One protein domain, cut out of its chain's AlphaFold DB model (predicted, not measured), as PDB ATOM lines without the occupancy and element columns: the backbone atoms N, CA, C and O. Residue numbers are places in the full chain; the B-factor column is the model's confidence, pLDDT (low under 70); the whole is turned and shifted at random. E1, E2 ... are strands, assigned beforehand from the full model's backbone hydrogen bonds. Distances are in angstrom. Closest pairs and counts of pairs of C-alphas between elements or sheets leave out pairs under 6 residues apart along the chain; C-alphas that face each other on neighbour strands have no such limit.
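Overview. This is residues 158 to 274 of the 962 residues of an uncharacterized protein of Ichthyobacterium seriolicida (UniProt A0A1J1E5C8). One strongly twisted sheet of six strands curls like part of a barrel, and its long hairpin E5 and E6 runs along the elongated domain. A long loop, residues 208 to 233, loops far out between E3 and E4. The printed part has 117 residues, 48 of them, under half, in six named strands, E1 to E6 along the chain, with no named helix: the class is all strand. The mixed sheet runs E1, E2, E6, E5, E4, E3; the whole is only just loose, close to compact, with a radius of gyration of the C-alphas of 16.4 A and spans of 50 by 28 by 26 A.

Arrangement. Edge strand E1, residues 175 to 177, forms an antiparallel hairpin with E2, residues 182 to 185; N 177 and O 182 are 2.8 A apart. E3, residues 201 to 207, is the other edge strand and is apart from E2. It begins a meander, each strand the antiparallel neighbour of the one before, with E4, residues 234 to 240, E5, residues 243 to 257, and E6, residues 260 to 271. N 237 and O 202 are 2.8 A apart, N 248 and O 238 2.8 A, and N 253 and O 264 2.8 A. The pairing of E4 is staggered, with E3 over residues 234 to 238 and with E5 over 238 to 240. E5 bends by 53 degrees at residue 246. E6 is parallel to E2 at 34 degrees, with N 185 and O 269 2.8 A apart.

Along the chain. E1 begins at C-alpha 175, (-19.202, 29.264, 6.289), and is 6.8 A long; E2 is 10.1 A. E3 measures 19.3 A, E4 18.9 A, E5 38.6 A and E6 35.7 A, ending at C-alpha 271, (-11.665, 29.193, -3.983).

Size, cuts and confidence. The C-alphas farthest apart, of Asp 196 and Asp 218, are 52.4 A apart. The printed part has no cut. The links E2 to E3 and E3 to E4 are long. In this model pLDDT is under 70 at residues 160 to 164, 169 and 212 to 226.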
ATOM      1  N   ILE A 158     -22.731  35.974  -2.389       88.56
ATOM      2  CA  ILE A 158     -22.074  36.655  -3.515       88.56
ATOM      3  C   ILE A 158     -23.029  36.581  -4.704       88.56
ATOM      4  O   ILE A 158     -23.458  35.486  -5.082       88.56
ATOM      5  N   LYS A 159     -23.369  37.746  -5.255       82.12
ATOM      6  CA  LYS A 159     -24.304  37.890  -6.373       82.12
ATOM      7  C   LYS A 159     -23.599  37.680  -7.707       82.12
ATOM      8  O   LYS A 159     -22.409  37.967  -7.846       82.12
ATOM      9  N   ALA A 160     -24.355  37.212  -8.695       65.94
ATOM     10  CA  ALA A 160     -23.901  37.152 -10.076       65.94
ATOM     11  C   ALA A 160     -23.460  38.537 -10.582       65.94
ATOM     12  O   ALA A 160     -24.305  39.418 -10.741       65.94
ATOM     13  N   ASP A 161     -22.187  38.683 -10.962       61.75
ATOM     14  CA  ASP A 161     -21.835  39.597 -12.050       61.75
ATOM     15  C   ASP A 161     -21.564  38.785 -13.329       61.75
ATOM     16  O   ASP A 161     -20.691  37.912 -13.399       61.75
ATOM     17  N   ASP A 162     -22.420  39.029 -14.319       55.62
ATOM     18  CA  ASP A 162     -22.337  38.617 -15.722       55.62
ATOM     19  C   ASP A 162     -21.922  37.156 -16.035       55.62
ATOM     20  O   ASP A 162     -21.291  36.877 -17.056       55.62
ATOM     21  N   SER A 163     -22.293  36.180 -15.190       60.56
ATOM     22  CA  SER A 163     -22.164  34.710 -15.388       60.56
ATOM     23  C   SER A 163     -20.759  34.131 -15.650       60.56
ATOM     24  O   SER A 163     -20.601  32.914 -15.795       60.56
ATOM     25  N   LYS A 164     -19.722  34.969 -15.749       66.31
ATOM     26  CA  LYS A 164     -18.404  34.587 -16.283       66.31
ATOM     27  C   LYS A 164     -17.463  34.018 -15.231       66.31
ATOM     28  O   LYS A 164     -16.775  33.057 -15.548       66.31
ATOM     29  N   LEU A 165     -17.461  34.555 -14.010       75.88
ATOM     30  CA  LEU A 165     -16.438  34.263 -12.993       75.88
ATOM     31  C   LEU A 165     -16.834  33.172 -11.983       75.88
ATOM     32  O   LEU A 165     -15.960  32.521 -11.410       75.88
ATOM     33  N   LEU A 166     -18.136  32.967 -11.763       82.12
ATOM     34  CA  LEU A 166     -18.675  32.062 -10.741       82.12
ATOM     35  C   LEU A 166     -19.180  30.752 -11.362       82.12
ATOM     36  O   LEU A 166     -19.736  30.753 -12.459       82.12
ATOM     37  N   SER A 167     -18.998  29.628 -10.664       74.62
ATOM     38  CA  SER A 167     -19.416  28.295 -11.136       74.62
ATOM     39  C   SER A 167     -20.941  28.106 -11.170       74.62
ATOM     40  O   SER A 167     -21.435  27.314 -11.967       74.62
ATOM     41  N   ASN A 168     -21.673  28.858 -10.343       73.81
ATOM     42  CA  ASN A 168     -23.137  28.958 -10.308       73.81
ATOM     43  C   ASN A 168     -23.539  30.438 -10.438       73.81
ATOM     44  O   ASN A 168     -22.679  31.304 -10.292       73.81
ATOM     45  N   SER A 169     -24.822  30.739 -10.687       69.81
ATOM     46  CA  SER A 169     -25.285  32.132 -10.813       69.81
ATOM     47  C   SER A 169     -24.997  32.948  -9.552       69.81
ATOM     48  O   SER A 169     -24.308  33.954  -9.634       69.81
ATOM     49  N   ASP A 170     -25.429  32.463  -8.390       75.88
ATOM     50  CA  ASP A 170     -25.138  33.065  -7.087       75.88
ATOM     51  C   ASP A 170     -24.470  32.035  -6.173       75.88
ATOM     52  O   ASP A 170     -24.680  30.824  -6.317       75.88
ATOM     53  N   ILE A 171     -23.688  32.511  -5.202       80.50
ATOM     54  CA  ILE A 171     -23.066  31.656  -4.186       80.50
ATOM     55  C   ILE A 171     -23.695  31.960  -2.833       80.50
ATOM     56  O   ILE A 171     -23.322  32.912  -2.145       80.50
ATOM     57  N   THR A 172     -24.661  31.132  -2.454       76.88
ATOM     58  CA  THR A 172     -25.344  31.185  -1.162       76.88
ATOM     59  C   THR A 172     -24.644  30.294  -0.129       76.88
ATOM     60  O   THR A 172     -23.871  29.398  -0.471       76.88
ATOM     61  N   THR A 173     -24.937  30.511   1.156       82.69
ATOM     62  CA  THR A 173     -24.479  29.671   2.285       82.69
ATOM     63  C   THR A 173     -22.954  29.593   2.520       82.69
ATOM     64  O   THR A 173     -22.398  28.495   2.574       82.69
ATOM     65  N   PRO A 174     -22.244  30.726   2.711       91.25
ATOM     66  CA  PRO A 174     -20.865  30.704   3.196       91.25
ATOM     67  C   PRO A 174     -20.752  30.097   4.600       91.25
ATOM     68  O   PRO A 174     -21.647  30.239   5.436       91.25
ATOM     69  N   ASN A 175     -19.591  29.520   4.905       92.88
ATOM     70  CA  ASN A 175     -19.202  29.264   6.289       92.88
ATOM     71  C   ASN A 175     -18.783  30.590   6.946       92.88
ATOM     72  O   ASN A 175     -17.911  31.285   6.422       92.88
ATOM     73  N   VAL A 176     -19.398  30.947   8.073       92.75
ATOM     74  CA  VAL A 176     -19.181  32.228   8.761       92.75
ATOM     75  C   VAL A 176     -18.675  31.981  10.176       92.75
ATOM     76  O   VAL A 176     -19.404  31.485  11.034       92.75
ATOM     77  N   ASP A 177     -17.446  32.414  10.436       93.56
ATOM     78  CA  ASP A 177     -16.876  32.511  11.773       93.56
ATOM     79  C   ASP A 177     -17.004  33.960  12.270       93.56
ATOM     80  O   ASP A 177     -16.235  34.849  11.902       93.56
ATOM     81  N   ASN A 178     -18.005  34.204  13.117       91.56
ATOM     82  CA  ASN A 178     -18.260  35.514  13.723       91.56
ATOM     83  C   ASN A 178     -17.293  35.864  14.877       91.56
ATOM     84  O   ASN A 178     -17.336  36.996  15.370       91.56
ATOM     85  N   LEU A 179     -16.453  34.923  15.330       91.81
ATOM     86  CA  LEU A 179     -15.430  35.138  16.359       91.81
ATOM     87  C   LEU A 179     -14.115  35.581  15.708       91.81
ATOM     88  O   LEU A 179     -13.622  36.667  15.999       91.81
ATOM     89  N   ASN A 180     -13.609  34.793  14.755       92.19
ATOM     90  CA  ASN A 180     -12.408  35.109  13.969       92.19
ATOM     91  C   ASN A 180     -12.691  35.999  12.748       92.19
ATOM     92  O   ASN A 180     -11.813  36.209  11.912       92.19
ATOM     93  N   GLN A 181     -13.917  36.512  12.634       92.62
ATOM     94  CA  GLN A 181     -14.352  37.473  11.620       92.62
ATOM     95  C   GLN A 181     -14.017  36.999  10.195       92.62
ATOM     96  O   GLN A 181     -13.389  37.708   9.415       92.62
ATOM     97  N   THR A 182     -14.387  35.763   9.856       94.00
ATOM     98  CA  THR A 182     -14.060  35.146   8.561       94.00
ATOM     99  C   THR A 182     -15.316  34.633   7.856       94.00
ATOM    100  O   THR A 182     -16.176  34.015   8.477       94.00
ATOM    101  N   ILE A 183     -15.419  34.872   6.547       93.88
ATOM    102  CA  ILE A 183     -16.499  34.401   5.669       93.88
ATOM    103  C   ILE A 183     -15.857  33.569   4.556       93.88
ATOM    104  O   ILE A 183     -15.018  34.069   3.814       93.88
ATOM    105  N   THR A 184     -16.224  32.298   4.427       93.94
ATOM    106  CA  THR A 184     -15.618  31.377   3.455       93.94
ATOM    107  C   THR A 184     -16.666  30.841   2.488       93.94
ATOM    108  O   THR A 184     -17.617  30.177   2.902       93.94
ATOM    109  N   PHE A 185     -16.469  31.104   1.198       90.81
ATOM    110  CA  PHE A 185     -17.291  30.605   0.101       90.81
ATOM    111  C   PHE A 185     -16.591  29.413  -0.573       90.81
ATOM    112  O   PHE A 185     -15.592  29.572  -1.284       90.81
ATOM    113  N   GLY A 186     -17.121  28.212  -0.324       87.19
ATOM    114  CA  GLY A 186     -16.644  26.957  -0.911       87.19
ATOM    115  C   GLY A 186     -15.412  26.363  -0.229       87.19
ATOM    116  O   GLY A 186     -15.076  26.693   0.909       87.19
ATOM    117  N   SER A 187     -14.734  25.467  -0.942       86.94
ATOM    118  CA  SER A 187     -13.469  24.843  -0.535       86.94
ATOM    119  C   SER A 187     -12.585  24.551  -1.755       86.94
ATOM    120  O   SER A 187     -13.031  24.687  -2.892       86.94
ATOM    121  N   LEU A 188     -11.349  24.092  -1.542       80.06
ATOM    122  CA  LEU A 188     -10.480  23.608  -2.628       80.06
ATOM    123  C   LEU A 188     -11.064  22.382  -3.368       80.06
ATOM    124  O   LEU A 188     -10.758  22.163  -4.539       80.06
ATOM    125  N   GLU A 189     -11.918  21.597  -2.703       77.38
ATOM    126  CA  GLU A 189     -12.609  20.432  -3.280       77.38
ATOM    127  C   GLU A 189     -13.936  20.811  -3.958       77.38
ATOM    128  O   GLU A 189     -14.340  20.188  -4.938       77.38
ATOM    129  N   SER A 190     -14.612  21.847  -3.452       82.00
ATOM    130  CA  SER A 190     -15.862  22.407  -3.985       82.00
ATOM    131  C   SER A 190     -15.731  23.926  -4.184       82.00
ATOM    132  O   SER A 190     -16.282  24.706  -3.402       82.00
ATOM    133  N   PRO A 191     -14.960  24.362  -5.196       86.12
ATOM    134  CA  PRO A 191     -14.686  25.771  -5.443       86.12
ATOM    135  C   PRO A 191     -15.862  26.483  -6.108       86.12
ATOM    136  O   PRO A 191     -16.567  25.921  -6.950       86.12
ATOM    137  N   ASN A 192     -16.043  27.758  -5.763       86.62
ATOM    138  CA  ASN A 192     -17.125  28.578  -6.301       86.62
ATOM    139  C   ASN A 192     -16.700  29.520  -7.437       86.62
ATOM    140  O   ASN A 192     -17.568  29.967  -8.186       86.62
ATOM    141  N   LEU A 193     -15.402  29.786  -7.603       86.00
ATOM    142  CA  LEU A 193     -14.863  30.410  -8.812       86.00
ATOM    143  C   LEU A 193     -14.666  29.370  -9.915       86.00
ATOM    144  O   LEU A 193     -14.296  28.223  -9.645       86.00
ATOM    145  N   LYS A 194     -14.832  29.804 -11.166       82.00
ATOM    146  CA  LYS A 194     -14.441  29.008 -12.329       82.00
ATOM    147  C   LYS A 194     -12.920  28.939 -12.490       82.00
ATOM    148  O   LYS A 194     -12.163  29.776 -11.996       82.00
ATOM    149  N   ASN A 195     -12.468  27.928 -13.226       76.38
ATOM    150  CA  ASN A 195     -11.043  27.599 -13.365       76.38
ATOM    151  C   ASN A 195     -10.302  28.493 -14.373       76.38
ATOM    152  O   ASN A 195      -9.077  28.574 -14.331       76.38
ATOM    153  N   ASP A 196     -11.039  29.175 -15.253       70.44
ATOM    154  CA  ASP A 196     -10.554  30.174 -16.212       70.44
ATOM    155  C   ASP A 196     -10.272  31.548 -15.569       70.44
ATOM    156  O   ASP A 196      -9.745  32.451 -16.221       70.44
ATOM    157  N   VAL A 197     -10.536  31.714 -14.266       77.75
ATOM    158  CA  VAL A 197     -10.133  32.905 -13.508       77.75
ATOM    159  C   VAL A 197      -8.606  32.926 -13.332       77.75
ATOM    160  O   VAL A 197      -8.028  32.239 -12.482       77.75
ATOM    161  N   ASN A 198      -7.954  33.748 -14.160       70.88
ATOM    162  CA  ASN A 198      -6.498  33.936 -14.226       70.88
ATOM    163  C   ASN A 198      -6.065  35.398 -13.958       70.88
ATOM    164  O   ASN A 198      -5.078  35.878 -14.504       70.88
ATOM    165  N   LYS A 199      -6.842  36.145 -13.161       75.62
ATOM    166  CA  LYS A 199      -6.531  37.536 -12.782       75.62
ATOM    167  C   LYS A 199      -5.936  37.592 -11.375       75.62
ATOM    168  O   LYS A 199      -6.393  36.859 -10.499       75.62
ATOM    169  N   ASP A 200      -5.005  38.513 -11.134       80.50
ATOM    170  CA  ASP A 200      -4.446  38.766  -9.793       80.50
ATOM    171  C   ASP A 200      -5.467  39.396  -8.831       80.50
ATOM    172  O   ASP A 200      -5.335  39.288  -7.611       80.50
ATOM    173  N   GLY A 201      -6.524  40.009  -9.371       83.50
ATOM    174  CA  GLY A 201      -7.685  40.451  -8.613       83.50
ATOM    175  C   GLY A 201      -8.984  40.354  -9.409       83.50
ATOM    176  O   GLY A 201      -8.985  40.416 -10.642       83.50
ATOM    177  N   ILE A 202     -10.088  40.184  -8.688       86.88
ATOM    178  CA  ILE A 202     -11.457  40.127  -9.213       86.88
ATOM    179  C   ILE A 202     -12.365  40.981  -8.329       86.88
ATOM    180  O   ILE A 202     -12.144  41.069  -7.124       86.88
ATOM    181  N   GLU A 203     -13.390  41.589  -8.911       87.19
ATOM    182  CA  GLU A 203     -14.419  42.313  -8.162       87.19
ATOM    183  C   GLU A 203     -15.714  41.511  -8.222       87.19
ATOM    184  O   GLU A 203     -16.033  40.938  -9.265       87.19
ATOM    185  N   LEU A 204     -16.399  41.403  -7.087       86.69
ATOM    186  CA  LEU A 204     -17.644  40.653  -6.942       86.69
ATOM    187  C   LEU A 204     -18.603  41.430  -6.039       86.69
ATOM    188  O   LEU A 204     -18.190  41.968  -5.006       86.69
ATOM    189  N   ASP A 205     -19.882  41.441  -6.403       88.38
ATOM    190  CA  ASP A 205     -20.937  42.006  -5.567       88.38
ATOM    191  C   ASP A 205     -21.300  41.048  -4.426       88.38
ATOM    192  O   ASP A 205     -21.481  39.842  -4.616       88.38
ATOM    193  N   ILE A 206     -21.434  41.597  -3.220       88.62
ATOM    194  CA  ILE A 206     -21.773  40.863  -2.004       88.62
ATOM    195  C   ILE A 206     -22.976  41.492  -1.304       88.62
ATOM    196  O   ILE A 206     -23.123  42.709  -1.211       88.62
ATOM    197  N   ASP A 207     -23.834  40.637  -0.762       89.44
ATOM    198  CA  ASP A 207     -24.944  41.018   0.102       89.44
ATOM    199  C   ASP A 207     -24.698  40.412   1.487       89.44
ATOM    200  O   ASP A 207     -25.045  39.259   1.761       89.44
ATOM    201  N   VAL A 208     -23.996  41.164   2.340       88.00
ATOM    202  CA  VAL A 208     -23.673  40.746   3.711       88.00
ATOM    203  C   VAL A 208     -24.896  40.967   4.583       88.00
ATOM    204  O   VAL A 208     -25.236  42.093   4.940       88.00
ATOM    205  N   ASN A 209     -25.550  39.867   4.937       88.38
ATOM    206  CA  ASN A 209     -26.737  39.896   5.774       88.38
ATOM    207  C   ASN A 209     -26.374  39.637   7.231       88.38
ATOM    208  O   ASN A 209     -25.397  38.955   7.537       88.38
ATOM    209  N   PHE A 210     -27.196  40.162   8.135       87.56
ATOM    210  CA  PHE A 210     -26.947  40.098   9.568       87.56
ATOM    211  C   PHE A 210     -27.883  39.131  10.281       87.56
ATOM    212  O   PHE A 210     -29.080  39.058   9.986       87.56
ATOM    213  N   SER A 211     -27.332  38.412  11.259       77.19
ATOM    214  CA  SER A 211     -28.092  37.567  12.169       77.19
ATOM    215  C   SER A 211     -29.046  38.433  12.992       77.19
ATOM    216  O   SER A 211     -28.820  39.635  13.193       77.19
ATOM    217  N   SER A 212     -30.131  37.826  13.480       66.12
ATOM    218  CA  SER A 212     -30.989  38.466  14.478       66.12
ATOM    219  C   SER A 212     -30.134  38.957  15.645       66.12
ATOM    220  O   SER A 212     -29.270  38.218  16.123       66.12
ATOM    221  N   ARG A 213     -30.379  40.195  16.091       68.00
ATOM    222  CA  ARG A 213     -29.656  40.807  17.215       68.00
ATOM    223  C   ARG A 213     -29.682  39.883  18.426       68.00
ATOM    224  O   ARG A 213     -30.669  39.178  18.634       68.00
ATOM    225  N   VAL A 214     -28.612  39.895  19.219       60.16
ATOM    226  CA  VAL A 214     -28.580  39.135  20.477       60.16
ATOM    227  C   VAL A 214     -29.611  39.734  21.425       60.16
ATOM    228  O   VAL A 214     -29.380  40.775  22.038       60.16
ATOM    229  N   ILE A 215     -30.752  39.060  21.521       59.41
ATOM    230  CA  ILE A 215     -31.760  39.292  22.547       59.41
ATOM    231  C   ILE A 215     -31.274  38.533  23.795       59.41
ATOM    232  O   ILE A 215     -31.123  37.314  23.706       59.41
ATOM    233  N   PRO A 216     -30.965  39.204  24.920       55.84
ATOM    234  CA  PRO A 216     -30.643  38.521  26.174       55.84
ATOM    235  C   PRO A 216     -31.803  37.646  26.681       55.84
ATOM    236  O   PRO A 216     -32.944  37.777  26.240       55.84
ATOM    237  N   ASP A 217     -31.512  36.766  27.643       53.09
ATOM    238  CA  ASP A 217     -32.435  35.723  28.137       53.09
ATOM    239  C   ASP A 217     -33.771  36.244  28.714       53.09
ATOM    240  O   ASP A 217     -34.697  35.464  28.939       53.09
ATOM    241  N   ASP A 218     -33.906  37.557  28.944       55.94
ATOM    242  CA  ASP A 218     -35.156  38.212  29.353       55.94
ATOM    243  C   ASP A 218     -36.135  38.482  28.189       55.94
ATOM    244  O   ASP A 218     -37.260  38.939  28.414       55.94
ATOM    245  N   GLY A 219     -35.725  38.188  26.951       53.62
ATOM    246  CA  GLY A 219     -36.549  38.278  25.748       53.62
ATOM    247  C   GLY A 219     -36.719  39.689  25.178       53.62
ATOM    248  O   GLY A 219     -37.602  39.886  24.337       53.62
ATOM    249  N   LYS A 220     -35.922  40.679  25.610       58.62
ATOM    250  CA  LYS A 220     -36.063  42.084  25.182       58.62
ATOM    251  C   LYS A 220     -34.922  42.551  24.280       58.62
ATOM    252  O   LYS A 220     -33.749  42.412  24.608       58.62
ATOM    253  N   ASP A 221     -35.267  43.142  23.134       60.94
ATOM    254  CA  ASP A 221     -34.281  43.755  22.234       60.94
ATOM    255  C   ASP A 221     -33.777  45.084  22.816       60.94
ATOM    256  O   ASP A 221     -34.350  46.153  22.596       60.94
ATOM    257  N   ASN A 222     -32.678  44.991  23.559       57.28
ATOM    258  CA  ASN A 222     -32.013  46.121  24.204       57.28
ATOM    259  C   ASN A 222     -31.113  46.920  23.238       57.28
ATOM    260  O   ASN A 222     -30.518  47.916  23.634       57.28
ATOM    261  N   TYR A 223     -31.038  46.514  21.963       58.94
ATOM    262  CA  TYR A 223     -30.339  47.216  20.882       58.94
ATOM    263  C   TYR A 223     -31.308  47.932  19.927       58.94
ATOM    264  O   TYR A 223     -30.895  48.376  18.855       58.94
ATOM    265  N   LYS A 224     -32.601  48.043  20.259       58.88
ATOM    266  CA  LYS A 224     -33.670  48.492  19.344       58.88
ATOM    267  C   LYS A 224     -33.435  49.861  18.676       58.88
ATOM    268  O   LYS A 224     -33.981  50.108  17.603       58.88
ATOM    269  N   SER A 225     -32.639  50.740  19.286       57.41
ATOM    270  CA  SER A 225     -32.268  52.062  18.757       57.41
ATOM    271  C   SER A 225     -31.029  52.071  17.849       57.41
ATOM    272  O   SER A 225     -30.835  53.039  17.116       57.41
ATOM    273  N   SER A 226     -30.190  51.028  17.852       63.12
ATOM    274  CA  SER A 226     -28.978  50.986  17.020       63.12
ATOM    275  C   SER A 226     -29.320  50.778  15.534       63.12
ATOM    276  O   SER A 226     -30.170  49.932  15.225       63.12
ATOM    277  N   PRO A 227     -28.656  51.461  14.582       72.56
ATOM    278  CA  PRO A 227     -28.831  51.195  13.153       72.56
ATOM    279  C   PRO A 227     -28.324  49.794  12.763       72.56
ATOM    280  O   PRO A 227     -27.610  49.134  13.521       72.56
ATOM    281  N   ILE A 228     -28.725  49.303  11.587       75.38
ATOM    282  CA  ILE A 228     -28.118  48.103  10.983       75.38
ATOM    283  C   ILE A 228     -26.668  48.458  10.598       75.38
ATOM    284  O   ILE A 228     -26.461  49.571  10.111       75.38
ATOM    285  N   PRO A 229     -25.669  47.575  10.810       84.38
ATOM    286  CA  PRO A 229     -24.287  47.892  10.462       84.38
ATOM    287  C   PRO A 229     -24.125  48.158   8.960       84.38
ATOM    288  O   PRO A 229     -24.724  47.470   8.134       84.38
ATOM    289  N   ALA A 230     -23.296  49.139   8.609       85.75
ATOM    290  CA  ALA A 230     -22.996  49.454   7.216       85.75
ATOM    291  C   ALA A 230     -21.913  48.512   6.664       85.75
ATOM    292  O   ALA A 230     -20.955  48.176   7.363       85.75
ATOM    293  N   VAL A 231     -22.069  48.107   5.402       88.31
ATOM    294  CA  VAL A 231     -21.181  47.183   4.676       88.31
ATOM    295  C   VAL A 231     -20.996  47.644   3.228       88.31
ATOM    296  O   VAL A 231     -21.916  48.247   2.669       88.31
ATOM    297  N   PRO A 232     -19.842  47.370   2.591       85.62
ATOM    298  CA  PRO A 232     -19.694  47.547   1.151       85.62
ATOM    299  C   PRO A 232     -20.548  46.523   0.390       85.62
ATOM    300  O   PRO A 232     -20.667  45.371   0.805       85.62
ATOM    301  N   THR A 233     -21.102  46.933  -0.752       85.81
ATOM    302  CA  THR A 233     -21.871  46.060  -1.659       85.81
ATOM    303  C   THR A 233     -21.009  45.356  -2.704       85.81
ATOM    304  O   THR A 233     -21.475  44.413  -3.331       85.81
ATOM    305  N   THR A 234     -19.765  45.797  -2.894       86.38
ATOM    306  CA  THR A 234     -18.833  45.292  -3.911       86.38
ATOM    307  C   THR A 234     -17.455  45.141  -3.280       86.38
ATOM    308  O   THR A 234     -17.037  45.988  -2.485       86.38
ATOM    309  N   VAL A 235     -16.759  44.046  -3.592       87.62
ATOM    310  CA  VAL A 235     -15.515  43.648  -2.920       87.62
ATOM    311  C   VAL A 235     -14.466  43.231  -3.941       87.62
ATOM    312  O   VAL A 235     -14.685  42.309  -4.726       87.62
ATOM    313  N   SER A 236     -13.297  43.869  -3.887       89.31
ATOM    314  CA  SER A 236     -12.132  43.501  -4.692       89.31
ATOM    315  C   SER A 236     -11.324  42.408  -3.973       89.31
ATOM    316  O   SER A 236     -10.601  42.671  -3.008       89.31
ATOM    317  N   PHE A 237     -11.442  41.169  -4.441       91.25
ATOM    318  CA  PHE A 237     -10.636  40.033  -3.997       91.25
ATOM    319  C   PHE A 237      -9.284  40.025  -4.703       91.25
ATOM    320  O   PHE A 237      -9.194  40.319  -5.896       91.25
ATOM    321  N   LYS A 238      -8.233  39.614  -3.991       91.50
ATOM    322  CA  LYS A 238      -6.892  39.396  -4.544       91.50
ATOM    323  C   LYS A 238      -6.504  37.929  -4.453       91.50
ATOM    324  O   LYS A 238      -6.816  37.265  -3.468       91.50
ATOM    325  N   LYS A 239      -5.800  37.440  -5.471       89.75
ATOM    326  CA  LYS A 239      -5.148  36.131  -5.451       89.75
ATOM    327  C   LYS A 239      -4.122  36.104  -4.314       89.75
ATOM    328  O   LYS A 239      -3.383  37.072  -4.128       89.75
ATOM    329  N   LYS A 240      -4.085  35.020  -3.545       89.69
ATOM    330  CA  LYS A 240      -3.116  34.833  -2.463       89.69
ATOM    331  C   LYS A 240      -1.733  34.532  -3.046       89.69
ATOM    332  O   LYS A 240      -1.620  33.700  -3.941       89.69
ATOM    333  N   GLU A 241      -0.692  35.194  -2.541       78.69
ATOM    334  CA  GLU A 241       0.665  35.098  -3.113       78.69
ATOM    335  C   GLU A 241       1.210  33.656  -3.107       78.69
ATOM    336  O   GLU A 241       1.761  33.211  -4.112       78.69
ATOM    337  N   ASP A 242       0.962  32.902  -2.029       81.19
ATOM    338  CA  ASP A 242       1.431  31.516  -1.851       81.19
ATOM    339  C   ASP A 242       0.409  30.427  -2.251       81.19
ATOM    340  O   ASP A 242       0.704  29.237  -2.134       81.19
ATOM    341  N   ASP A 243      -0.803  30.788  -2.690       83.12
ATOM    342  CA  ASP A 243      -1.832  29.819  -3.102       83.12
ATOM    343  C   ASP A 243      -2.608  30.328  -4.314       83.12
ATOM    344  O   ASP A 243      -3.491  31.184  -4.215       83.12
ATOM    345  N   GLU A 244      -2.314  29.751  -5.477       79.75
ATOM    346  CA  GLU A 244      -2.959  30.169  -6.714       79.75
ATOM    347  C   GLU A 244      -4.470  29.910  -6.763       79.75
ATOM    348  O   GLU A 244      -5.141  30.481  -7.624       79.75
ATOM    349  N   ASN A 245      -4.995  29.062  -5.873       87.69
ATOM    350  CA  ASN A 245      -6.385  28.618  -5.859       87.69
ATOM    351  C   ASN A 245      -7.258  29.398  -4.875       87.69
ATOM    352  O   ASN A 245      -8.479  29.235  -4.890       87.69
ATOM    353  N   THR A 246      -6.661  30.264  -4.055       90.88
ATOM    354  CA  THR A 246      -7.364  31.048  -3.039       90.88
ATOM    355  C   THR A 246      -7.346  32.535  -3.366       90.88
ATOM    356  O   THR A 246      -6.303  33.140  -3.608       90.88
ATOM    357  N   TYR A 247      -8.531  33.136  -3.308       92.06
ATOM    358  CA  TYR A 247      -8.747  34.570  -3.416       92.06
ATOM    359  C   TYR A 247      -9.241  35.100  -2.068       92.06
ATOM    360  O   TYR A 247     -10.196  34.574  -1.494       92.06
ATOM    361  N   GLU A 248      -8.583  36.137  -1.555       94.12
ATOM    362  CA  GLU A 248      -8.864  36.734  -0.249       94.12
ATOM    363  C   GLU A 248      -9.259  38.213  -0.395       94.12
ATOM    364  O   GLU A 248      -8.736  38.938  -1.244       94.12
ATOM    365  N   ALA A 249     -10.174  38.674   0.455       93.25
ATOM    366  CA  ALA A 249     -10.569  40.076   0.573       93.25
ATOM    367  C   ALA A 249     -10.777  40.471   2.040       93.25
ATOM    368  O   ALA A 249     -10.880  39.614   2.919       93.25
ATOM    369  N   ILE A 250     -10.885  41.774   2.305       92.75
ATOM    370  CA  ILE A 250     -11.269  42.312   3.614       92.75
ATOM    371  C   ILE A 250     -12.480  43.220   3.417       92.75
ATOM    372  O   ILE A 250     -12.406  44.165   2.632       92.75
ATOM    373  N   ILE A 251     -13.565  42.966   4.150       91.75
ATOM    374  CA  ILE A 251     -14.719  43.868   4.218       91.75
ATOM    375  C   ILE A 251     -14.773  44.588   5.573       91.75
ATOM    376  O   ILE A 251     -14.747  43.933   6.618       91.75
ATOM    377  N   PRO A 252     -14.865  45.927   5.602       92.38
ATOM    378  CA  PRO A 252     -15.223  46.649   6.813       92.38
ATOM    379  C   PRO A 252     -16.730  46.520   7.080       92.38
ATOM    380  O   PRO A 252     -17.554  46.807   6.215       92.38
ATOM    381  N   ILE A 253     -17.085  46.123   8.300       91.81
ATOM    382  CA  ILE A 253     -18.438  46.210   8.852       91.81
ATOM    383  C   ILE A 253     -18.444  47.317   9.906       91.81
ATOM    384  O   ILE A 253     -17.753  47.206  10.921       91.81
ATOM    385  N   THR A 254     -19.217  48.377   9.675       91.19
ATOM    386  CA  THR A 254     -19.258  49.559  10.547       91.19
ATOM    387  C   THR A 254     -20.487  49.535  11.447       91.19
ATOM    388  O   THR A 254     -21.621  49.562  10.974       91.19
ATOM    389  N   TYR A 255     -20.260  49.525  12.759       88.69
ATOM    390  CA  TYR A 255     -21.283  49.599  13.804       88.69
ATOM    391  C   TYR A 255     -21.305  51.007  14.412       88.69
ATOM    392  O   TYR A 255     -20.243  51.558  14.691       88.69
ATOM    393  N   THR A 256     -22.485  51.567  14.684       85.75
ATOM    394  CA  THR A 256     -22.627  52.886  15.331       85.75
ATOM    395  C   THR A 256     -23.199  52.738  16.741       85.75
ATOM    396  O   THR A 256     -24.257  52.134  16.917       85.75
ATOM    397  N   ILE A 257     -22.509  53.299  17.737       81.06
ATOM    398  CA  ILE A 257     -22.900  53.322  19.157       81.06
ATOM    399  C   ILE A 257     -22.698  54.755  19.658       81.06
ATOM    400  O   ILE A 257     -21.584  55.256  19.537       81.06
ATOM    401  N   GLU A 258     -23.744  55.401  20.192       75.94
ATOM    402  CA  GLU A 258     -23.710  56.801  20.677       75.94
ATOM    403  C   GLU A 258     -22.935  57.737  19.722       75.94
ATOM    404  O   GLU A 258     -21.878  58.272  20.051       75.94
ATOM    405  N   GLU A 259     -23.415  57.828  18.475       79.38
ATOM    406  CA  GLU A 259     -22.834  58.617  17.366       79.38
ATOM    407  C   GLU A 259     -21.407  58.219  16.915       79.38
ATOM    408  O   GLU A 259     -20.915  58.706  15.899       79.38
ATOM    409  N   SER A 260     -20.751  57.271  17.590       85.00
ATOM    410  CA  SER A 260     -19.403  56.804  17.258       85.00
ATOM    411  C   SER A 260     -19.394  55.531  16.419       85.00
ATOM    412  O   SER A 260     -19.981  54.513  16.780       85.00
ATOM    413  N   GLU A 261     -18.645  55.564  15.316       89.62
ATOM    414  CA  GLU A 261     -18.424  54.405  14.442       89.62
ATOM    415  C   GLU A 261     -17.310  53.469  14.936       89.62
ATOM    416  O   GLU A 261     -16.246  53.922  15.370       89.62
ATOM    417  N   PHE A 262     -17.527  52.164  14.797       90.94
ATOM    418  CA  PHE A 262     -16.596  51.089  15.125       90.94
ATOM    419  C   PHE A 262     -16.512  50.128  13.938       90.94
ATOM    420  O   PHE A 262     -17.516  49.528  13.556       90.94
ATOM    421  N   VAL A 263     -15.320  49.954  13.368       91.25
ATOM    422  CA  VAL A 263     -15.114  49.099  12.190       91.25
ATOM    423  C   VAL A 263     -14.605  47.722  12.611       91.25
ATOM    424  O   VAL A 263     -13.642  47.612  13.372       91.25
ATOM    425  N   LYS A 264     -15.232  46.664  12.092       90.50
ATOM    426  CA  LYS A 264     -14.759  45.277  12.178       90.50
ATOM    427  C   LYS A 264     -14.446  44.741  10.790       90.50
ATOM    428  O   LYS A 264     -15.318  44.699   9.932       90.50
ATOM    429  N   ASN A 265     -13.206  44.320  10.592       92.06
ATOM    430  CA  ASN A 265     -12.708  43.850   9.308       92.06
ATOM    431  C   ASN A 265     -12.911  42.338   9.203       92.06
ATOM    432  O   ASN A 265     -12.174  41.588   9.840       92.06
ATOM    433  N   TYR A 266     -13.889  41.890   8.412       93.19
ATOM    434  CA  TYR A 266     -14.054  40.465   8.130       93.19
ATOM    435  C   TYR A 266     -13.198  40.061   6.930       93.19
ATOM    436  O   TYR A 266     -13.240  40.705   5.881       93.19
ATOM    437  N   LYS A 267     -12.451  38.967   7.066       94.06
ATOM    438  CA  LYS A 267     -11.725  38.338   5.964       94.06
ATOM    439  C   LYS A 267     -12.682  37.473   5.148       94.06
ATOM    440  O   LYS A 267     -13.307  36.572   5.700       94.06
ATOM    441  N   ILE A 268     -12.772  37.703   3.842       93.25
ATOM    442  CA  ILE A 268     -13.516  36.825   2.931       93.25
ATOM    443  C   ILE A 268     -12.540  35.949   2.158       93.25
ATOM    444  O   ILE A 268     -11.502  36.430   1.707       93.25
ATOM    445  N   ILE A 269     -12.875  34.671   2.007       93.56
ATOM    446  CA  ILE A 269     -12.109  33.678   1.255       93.56
ATOM    447  C   ILE A 269     -13.032  33.028   0.220       93.56
ATOM    448  O   ILE A 269     -14.144  32.619   0.557       93.56
ATOM    449  N   ILE A 270     -12.570  32.908  -1.022       91.19
ATOM    450  CA  ILE A 270     -13.237  32.152  -2.089       91.19
ATOM    451  C   ILE A 270     -12.202  31.346  -2.890       91.19
ATOM    452  O   ILE A 270     -11.071  31.793  -3.089       91.19
ATOM    453  N   TYR A 271     -12.575  30.142  -3.327       88.38
ATOM    454  CA  TYR A 271     -11.665  29.193  -3.983       88.38
ATOM    455  C   TYR A 271     -11.988  28.973  -5.467       88.38
ATOM    456  O   TYR A 271     -13.164  28.960  -5.847       88.38
ATOM    457  N   LYS A 272     -10.949  28.708  -6.273       86.44
ATOM    458  CA  LYS A 272     -11.022  28.061  -7.601       86.44
ATOM    459  C   LYS A 272     -10.436  26.639  -7.555       86.44
ATOM    460  O   LYS A 272      -9.768  26.279  -6.588       86.44
ATOM    461  N   LYS A 273     -10.685  25.815  -8.579       83.25
ATOM    462  CA  LYS A 273     -10.165  24.434  -8.643       83.25
ATOM    463  C   LYS A 273      -8.712  24.417  -9.114       83.25
ATOM    464  O   LYS A 273      -8.363  25.132 -10.053       83.25
ATOM    465  N   SER A 274      -7.898  23.543  -8.525       80.38
ATOM    466  CA  SER A 274      -6.506  23.364  -8.948       80.38
ATOM    467  C   SER A 274      -6.399  22.691 -10.316       80.38
ATOM    468  O   SER A 274      -7.168  21.781 -10.644       80.38
TER     469      SER A 274